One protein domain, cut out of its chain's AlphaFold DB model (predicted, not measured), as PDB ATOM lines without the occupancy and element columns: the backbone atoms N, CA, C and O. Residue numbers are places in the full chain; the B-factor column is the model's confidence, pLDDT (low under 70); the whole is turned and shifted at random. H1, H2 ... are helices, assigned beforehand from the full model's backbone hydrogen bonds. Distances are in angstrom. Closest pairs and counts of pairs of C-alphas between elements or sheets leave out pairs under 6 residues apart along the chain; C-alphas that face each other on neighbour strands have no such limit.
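What this domain is: This is residues 2 to 59 of the 69 residues of an uncharacterized protein of Wuchereria bancrofti (UniProt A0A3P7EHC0). What is the shape? One long helix, H1, makes the length; short helices H2 and H3 pack crosswise on its first part, and residues 24 to 34 fold back from its far end to H2. How is it built? The 58 printed residues have three named helices, H1, H2, H3, and no named strand: all helix, compact (radius of gyration of the C-alphas 11.6 A), spanning 33 by 18 by 15 A.

How they stand to each other: What touches the longest helix? H1, residues 2 to 23, touches H2, residues 35 to 43, with residues 6 to 14 alone, at a steep tilt of 61 degrees, opposite ways; the closest C-alphas, of Tyr 10 and Leu 39, are 6.7 A apart. With residues 3 to 7 alone it touches H3, residues 49 to 57, about perpendicular at 78 degrees; the closest C-alphas, of Asn 3 and Ala 55, are 5.5 A apart. And the others? H2 and H3 form a helical hairpin, a steep tilt of 42 degrees; the closest C-alphas, of Cys 40 and Cys 49, are 4.8 A apart. In H1, H2 and H3 every O i to N i+4 pair is within hydrogen-bond range.

Where its parts are: Where is H1? It runs 31.3 A from C-alpha 2 at (-34.323, -51.851, 37.581). The others? H2 spans 12.0 A; H3 spans 12.5 A, ending at C-alpha 57, (-41.702, -51.623, 25.846).

The domain as a whole: How large? The farthest C-alphas, of Asn 23 and Asp 50, are 33.2 A apart. Any breaks? The printed part has no cut; H1 to H2 is a long link, and no printed residue is under 70 in pLDDT.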
ATOM      1  N   GLU A   2     -34.110 -53.044  38.419       88.17
ATOM      2  CA  GLU A   2     -34.323 -51.851  37.581       88.17
ATOM      3  C   GLU A   2     -35.695 -51.817  36.904       88.17
ATOM      4  O   GLU A   2     -36.414 -50.842  37.088       88.17
ATOM      5  N   ASN A   3     -36.130 -52.899  36.245       92.60
ATOM      6  CA  ASN A   3     -37.456 -52.939  35.603       92.60
ATOM      7  C   ASN A   3     -38.593 -52.600  36.575       92.60
ATOM      8  O   ASN A   3     -39.434 -51.767  36.265       92.60
ATOM      9  N   GLN A   4     -38.587 -53.176  37.782       92.15
ATOM     10  CA  GLN A   4     -39.598 -52.865  38.799       92.15
ATOM     11  C   GLN A   4     -39.543 -51.397  39.232       92.15
ATOM     12  O   GLN A   4     -40.590 -50.786  39.437       92.15
ATOM     13  N   LEU A   5     -38.342 -50.823  39.361       93.12
ATOM     14  CA  LEU A   5     -38.187 -49.408  39.679       93.12
ATOM     15  C   LEU A   5     -38.755 -48.535  38.554       93.12
ATOM     16  O   LEU A   5     -39.514 -47.611  38.838       93.12
ATOM     17  N   ILE A   6     -38.436 -48.839  37.297       95.25
ATOM     18  CA  ILE A   6     -38.914 -48.109  36.117       95.25
ATOM     19  C   ILE A   6     -40.440 -48.188  36.033       95.25
ATOM     20  O   ILE A   6     -41.104 -47.158  35.987       95.25
ATOM     21  N   HIS A   7     -41.007 -49.394  36.108       94.54
ATOM     22  CA  HIS A   7     -42.454 -49.629  36.051       94.54
ATOM     23  C   HIS A   7     -43.194 -48.890  37.165       94.54
ATOM     24  O   HIS A   7     -44.176 -48.197  36.908       94.54
ATOM     25  N   ARG A   8     -42.683 -48.966  38.401       93.91
ATOM     26  CA  ARG A   8     -43.260 -48.256  39.546       93.91
ATOM     27  C   ARG A   8     -43.237 -46.743  39.335       93.91
ATOM     28  O   ARG A   8     -44.242 -46.086  39.590       93.91
ATOM     29  N   ASN A   9     -42.110 -46.186  38.898       94.34
ATOM     30  CA  ASN A   9     -42.004 -44.745  38.661       94.34
ATOM     31  C   ASN A   9     -42.894 -44.294  37.498       94.34
ATOM     32  O   ASN A   9     -43.506 -43.237  37.604       94.34
ATOM     33  N   TYR A  10     -43.020 -45.099  36.440       95.45
ATOM     34  CA  TYR A  10     -43.921 -44.810  35.324       95.45
ATOM     35  C   TYR A  10     -45.361 -44.707  35.810       95.45
ATOM     36  O   TYR A  10     -46.008 -43.686  35.597       95.45
ATOM     37  N   TYR A  11     -45.824 -45.736  36.523       94.21
ATOM     38  CA  TYR A  11     -47.182 -45.798  37.047       94.21
ATOM     39  C   TYR A  11     -47.509 -44.608  37.953       94.21
ATOM     40  O   TYR A  11     -48.535 -43.956  37.789       94.21
ATOM     41  N   TRP A  12     -46.626 -44.289  38.903       94.52
ATOM     42  CA  TRP A  12     -46.874 -43.172  39.815       94.52
ATOM     43  C   TRP A  12     -46.770 -41.813  39.133       94.52
ATOM     44  O   TRP A  12     -47.500 -40.897  39.505       94.52
ATOM     45  N   TYR A  13     -45.909 -41.670  38.123       94.30
ATOM     46  CA  TYR A  13     -45.853 -40.445  37.340       94.30
ATOM     47  C   TYR A  13     -47.158 -40.214  36.570       94.30
ATOM     48  O   TYR A  13     -47.725 -39.124  36.659       94.30
ATOM     49  N   THR A  14     -47.662 -41.230  35.859       93.71
ATOM     50  CA  THR A  14     -48.908 -41.111  35.090       93.71
ATOM     51  C   THR A  14     -50.108 -40.887  36.004       93.71
ATOM     52  O   THR A  14     -50.869 -39.949  35.769       93.71
ATOM     53  N   LYS A  15     -50.224 -41.641  37.106       93.55
ATOM     54  CA  LYS A  15     -51.283 -41.434  38.108       93.55
ATOM     55  C   LYS A  15     -51.227 -40.051  38.742       93.55
ATOM     56  O   LYS A  15     -52.233 -39.355  38.783       93.55
ATOM     57  N   GLY A  16     -50.042 -39.605  39.150       93.03
ATOM     58  CA  GLY A  16     -49.874 -38.270  39.714       93.03
ATOM     59  C   GLY A  16     -50.214 -37.162  38.712       93.03
ATOM     60  O   GLY A  16     -50.762 -36.135  39.107       93.03
ATOM     61  N   LYS A  17     -49.913 -37.345  37.417       93.23
ATOM     62  CA  LYS A  17     -50.312 -36.402  36.360       93.23
ATOM     63  C   LYS A  17     -51.834 -36.354  36.206       93.23
ATOM     64  O   LYS A  17     -52.391 -35.260  36.179       93.23
ATOM     65  N   GLU A  18     -52.502 -37.506  36.154       92.51
ATOM     66  CA  GLU A  18     -53.971 -37.590  36.109       92.51
ATOM     67  C   GLU A  18     -54.616 -36.873  37.304       92.51
ATOM     68  O   GLU A  18     -55.490 -36.029  37.114       92.51
ATOM     69  N   GLU A  19     -54.144 -37.138  38.524       94.92
ATOM     70  CA  GLU A  19     -54.650 -36.501  39.746       94.92
ATOM     71  C   GLU A  19     -54.455 -34.981  39.736       94.92
ATOM     72  O   GLU A  19     -55.353 -34.234  40.133       94.92
ATOM     73  N   ARG A  20     -53.298 -34.493  39.265       94.03
ATOM     74  CA  ARG A  20     -53.061 -33.048  39.131       94.03
ATOM     75  C   ARG A  20     -54.034 -32.409  38.145       94.03
ATOM     76  O   ARG A  20     -54.591 -31.360  38.459       94.03
ATOM     77  N   LEU A  21     -54.254 -33.045  36.994       90.93
ATOM     78  CA  LEU A  21     -55.174 -32.554  35.967       90.93
ATOM     79  C   LEU A  21     -56.623 -32.521  36.466       90.93
ATOM     80  O   LEU A  21     -57.312 -31.526  36.261       90.93
ATOM     81  N   GLN A  22     -57.068 -33.572  37.155       93.70
ATOM     82  CA  GLN A  22     -58.429 -33.654  37.693       93.70
ATOM     83  C   GLN A  22     -58.695 -32.610  38.783       93.70
ATOM     84  O   GLN A  22     -59.781 -32.037  38.832       93.70
ATOM     85  N   ASN A  23     -57.705 -32.338  39.634       95.23
ATOM     86  CA  ASN A  23     -57.850 -31.396  40.743       95.23
ATOM     87  C   ASN A  23     -57.567 -29.934  40.353       95.23
ATOM     88  O   ASN A  23     -57.685 -29.049  41.199       95.23
ATOM     89  N   GLY A  24     -57.159 -29.662  39.106       92.39
ATOM     90  CA  GLY A  24     -56.695 -28.332  38.698       92.39
ATOM     91  C   GLY A  24     -55.440 -27.876  39.455       92.39
ATOM     92  O   GLY A  24     -55.197 -26.677  39.603       92.39
ATOM     93  N   SER A  25     -54.659 -28.827  39.974       93.85
ATOM     94  CA  SER A  25     -53.431 -28.558  40.718       93.85
ATOM     95  C   SER A  25     -52.337 -28.033  39.792       93.85
ATOM     96  O   SER A  25     -52.353 -28.259  38.581       93.85
ATOM     97  N   THR A  26     -51.334 -27.368  40.373       90.99
ATOM     98  CA  THR A  26     -50.173 -26.881  39.621       90.99
ATOM     99  C   THR A  26     -49.522 -28.026  38.835       90.99
ATOM    100  O   THR A  26     -49.146 -29.029  39.450       90.99
ATOM    101  N   PRO A  27     -49.359 -27.890  37.504       89.11
ATOM    102  CA  PRO A  27     -48.691 -28.893  36.694       89.11
ATOM    103  C   PRO A  27     -47.261 -29.110  37.166       89.11
ATOM    104  O   PRO A  27     -46.550 -28.172  37.537       89.11
ATOM    105  N   PHE A  28     -46.812 -30.354  37.109       89.25
ATOM    106  CA  PHE A  28     -45.398 -30.633  37.241       89.25
ATOM    107  C   PHE A  28     -44.680 -30.120  35.992       89.25
ATOM    108  O   PHE A  28     -45.202 -30.221  34.883       89.25
ATOM    109  N   GLY A  29     -43.472 -29.573  36.157       90.77
ATOM    110  CA  GLY A  29     -42.766 -28.878  35.073       90.77
ATOM    111  C   GLY A  29     -42.571 -29.718  33.806       90.77
ATOM    112  O   GLY A  29     -42.469 -29.156  32.723       90.77
ATOM    113  N   PHE A  30     -42.589 -31.049  33.921       92.23
ATOM    114  CA  PHE A  30     -42.447 -31.985  32.806       92.23
ATOM    115  C   PHE A  30     -43.768 -32.580  32.297       92.23
ATOM    116  O   PHE A  30     -43.733 -33.433  31.417       92.23
ATOM    117  N   ASP A  31     -44.931 -32.138  32.786       90.38
ATOM    118  CA  ASP A  31     -46.230 -32.704  32.381       90.38
ATOM    119  C   ASP A  31     -46.524 -32.518  30.880       90.38
ATOM    120  O   ASP A  31     -47.344 -33.251  30.324       90.38
ATOM    121  N   HIS A  32     -45.829 -31.592  30.215       89.37
ATOM    122  CA  HIS A  32     -45.874 -31.377  28.766       89.37
ATOM    123  C   HIS A  32     -45.054 -32.398  27.953       89.37
ATOM    124  O   HIS A  32     -45.169 -32.435  26.733       89.37
ATOM    125  N   LEU A  33     -44.220 -33.211  28.607       91.39
ATOM    126  CA  LEU A  33     -43.407 -34.239  27.964       91.39
ATOM    127  C   LEU A  33     -44.072 -35.622  28.063       91.39
ATOM    128  O   LEU A  33     -44.823 -35.892  29.013       91.39
ATOM    129  N   PRO A  34     -43.739 -36.543  27.139       91.83
ATOM    130  CA  PRO A  34     -44.118 -37.943  27.262       91.83
ATOM    131  C   PRO A  34     -43.600 -38.564  28.569       91.83
ATOM    132  O   PRO A  34     -42.452 -38.310  28.951       91.83
ATOM    133  N   PRO A  35     -44.382 -39.431  29.239       93.28
ATOM    134  CA  PRO A  35     -43.974 -40.078  30.486       93.28
ATOM    135  C   PRO A  35     -42.616 -40.788  30.422       93.28
ATOM    136  O   PRO A  35     -41.826 -40.682  31.358       93.28
ATOM    137  N   GLN A  36     -42.306 -41.461  29.314       93.14
ATOM    138  CA  GLN A  36     -41.019 -42.128  29.112       93.14
ATOM    139  C   GLN A  36     -39.844 -41.141  29.121       93.14
ATOM    140  O   GLN A  36     -38.821 -41.405  29.754       93.14
ATOM    141  N   THR A  37     -40.016 -39.964  28.516       94.13
ATOM    142  CA  THR A  37     -39.012 -38.894  28.517       94.13
ATOM    143  C   THR A  37     -38.805 -38.359  29.926       94.13
ATOM    144  O   THR A  37     -37.670 -38.163  30.360       94.13
ATOM    145  N   VAL A  38     -39.891 -38.177  30.681       94.62
ATOM    146  CA  VAL A  38     -39.801 -37.724  32.073       94.62
ATOM    147  C   VAL A  38     -39.081 -38.747  32.940       94.62
ATOM    148  O   VAL A  38     -38.226 -38.375  33.743       94.62
ATOM    149  N   LEU A  39     -39.347 -40.038  32.741       94.93
ATOM    150  CA  LEU A  39     -38.620 -41.095  33.435       94.93
ATOM    151  C   LEU A  39     -37.131 -41.086  33.099       94.93
ATOM    152  O   LEU A  39     -36.324 -41.214  34.016       94.93
ATOM    153  N   CYS A  40     -36.759 -40.882  31.833       95.27
ATOM    154  CA  CYS A  40     -35.355 -40.729  31.461       95.27
ATOM    155  C   CYS A  40     -34.696 -39.560  32.204       95.27
ATOM    156  O   CYS A  40     -33.595 -39.720  32.717       95.27
ATOM    157  N   VAL A  41     -35.375 -38.415  32.336       94.08
ATOM    158  CA  VAL A  41     -34.856 -37.257  33.088       94.08
ATOM    159  C   VAL A  41     -34.721 -37.567  34.583       94.08
ATOM    160  O   VAL A  41     -33.674 -37.291  35.176       94.08
ATOM    161  N   ILE A  42     -35.751 -38.155  35.197       91.55
ATOM    162  CA  ILE A  42     -35.788 -38.453  36.637       91.55
ATOM    163  C   ILE A  42     -34.745 -39.512  37.010       91.55
ATOM    164  O   ILE A  42     -34.072 -39.386  38.034       91.55
ATOM    165  N   LEU A  43     -34.602 -40.553  36.192       93.99
ATOM    166  CA  LEU A  43     -33.776 -41.714  36.505       93.99
ATOM    167  C   LEU A  43     -32.349 -41.621  35.950       93.99
ATOM    168  O   LEU A  43     -31.563 -42.513  36.253       93.99
ATOM    169  N   HIS A  44     -31.973 -40.554  35.226       93.38
ATOM    170  CA  HIS A  44     -30.712 -40.499  34.462       93.38
ATOM    171  C   HIS A  44     -29.436 -40.806  35.263       93.38
ATOM    172  O   HIS A  44     -28.448 -41.258  34.690       93.38
ATOM    173  N   LYS A  45     -29.417 -40.541  36.577       93.06
ATOM    174  CA  LYS A  45     -28.251 -40.810  37.443       93.06
ATOM    175  C   LYS A  45     -28.146 -42.260  37.909       93.06
ATOM    176  O   LYS A  45     -27.133 -42.628  38.493       93.06
ATOM    177  N   VAL A  46     -29.203 -43.042  37.724       93.64
ATOM    178  CA  VAL A  46     -29.344 -44.404  38.255       93.64
ATOM    179  C   VAL A  46     -29.503 -45.410  37.120       93.64
ATOM    180  O   VAL A  46     -28.937 -46.492  37.190       93.64
ATOM    181  N   ILE A  47     -30.269 -45.059  36.086       94.37
ATOM    182  CA  ILE A  47     -30.647 -45.934  34.976       94.37
ATOM    183  C   ILE A  47     -30.501 -45.140  33.674       94.37
ATOM    184  O   ILE A  47     -30.954 -43.997  33.585       94.37
ATOM    185  N   SER A  48     -29.871 -45.739  32.659       95.32
ATOM    186  CA  SER A  48     -29.757 -45.113  31.339       95.32
ATOM    187  C   SER A  48     -31.129 -44.967  30.676       95.32
ATOM    188  O   SER A  48     -32.029 -45.780  30.892       95.32
ATOM    189  N   CYS A  49     -31.293 -43.951  29.825       95.22
ATOM    190  CA  CYS A  49     -32.556 -43.784  29.103       95.22
ATOM    191  C   CYS A  49     -32.864 -45.002  28.216       95.22
ATOM    192  O   CYS A  49     -34.007 -45.440  28.173       95.22
ATOM    193  N   ASP A  50     -31.850 -45.630  27.615       94.57
ATOM    194  CA  ASP A  50     -32.035 -46.862  26.839       94.57
ATOM    195  C   ASP A  50     -32.629 -47.995  27.687       94.57
ATOM    196  O   ASP A  50     -33.574 -48.656  27.260       94.57
ATOM    197  N   ALA A  51     -32.142 -48.180  28.920       94.52
ATOM    198  CA  ALA A  51     -32.683 -49.181  29.836       94.52
ATOM    199  C   ALA A  51     -34.116 -48.842  30.284       94.52
ATOM    200  O   ALA A  51     -34.950 -49.740  30.403       94.52
ATOM    201  N   VAL A  52     -34.434 -47.554  30.478       95.15
ATOM    202  CA  VAL A  52     -35.813 -47.093  30.722       95.15
ATOM    203  C   VAL A  52     -36.718 -47.471  29.552       95.15
ATOM    204  O   VAL A  52     -37.755 -48.099  29.761       95.15
ATOM    205  N   MET A  53     -36.324 -47.116  28.330       93.60
ATOM    206  CA  MET A  53     -37.115 -47.365  27.127       93.60
ATOM    207  C   MET A  53     -37.342 -48.859  26.909       93.60
ATOM    208  O   MET A  53     -38.471 -49.277  26.646       93.60
ATOM    209  N   GLU A  54     -36.302 -49.673  27.078       93.60
ATOM    210  CA  GLU A  54     -36.408 -51.119  26.908       93.60
ATOM    211  C   GLU A  54     -37.309 -51.761  27.968       93.60
ATOM    212  O   GLU A  54     -38.165 -52.587  27.650       93.60
ATOM    213  N   ALA A  55     -37.203 -51.326  29.227       93.66
ATOM    214  CA  ALA A  55     -38.078 -51.816  30.283       93.66
ATOM    215  C   ALA A  55     -39.550 -51.428  30.059       93.66
ATOM    216  O   ALA A  55     -40.440 -52.203  30.422       93.66
ATOM    217  N   LEU A  56     -39.823 -50.252  29.482       93.64
ATOM    218  CA  LEU A  56     -41.186 -49.777  29.223       93.64
ATOM    219  C   LEU A  56     -41.861 -50.487  28.045       93.64
ATOM    220  O   LEU A  56     -43.055 -50.751  28.137       93.64
ATOM    221  N   LYS A  57     -41.128 -50.882  26.994       90.39
ATOM    222  CA  LYS A  57     -41.702 -51.623  25.846       90.39
ATOM    223  C   LYS A  57     -42.480 -52.876  26.251       90.39
ATOM    224  O   LYS A  57     -43.455 -53.234  25.602       90.39
ATOM    225  N   HIS A  58     -42.047 -53.542  27.319       85.78
ATOM    226  CA  HIS A  58     -42.670 -54.767  27.821       85.78
ATOM    227  C   HIS A  58     -43.593 -54.531  29.022       85.78
ATOM    228  O   HIS A  58     -44.084 -55.487  29.628       85.78
ATOM    229  N   TYR A  59     -43.820 -53.276  29.408       91.70
ATOM    230  CA  TYR A  59     -44.650 -52.951  30.553       91.70
ATOM    231  C   TYR A  59     -46.116 -52.819  30.145       91.70
ATOM    232  O   TYR A  59     -46.471 -51.978  29.334       91.70
TER     233      TYR A  59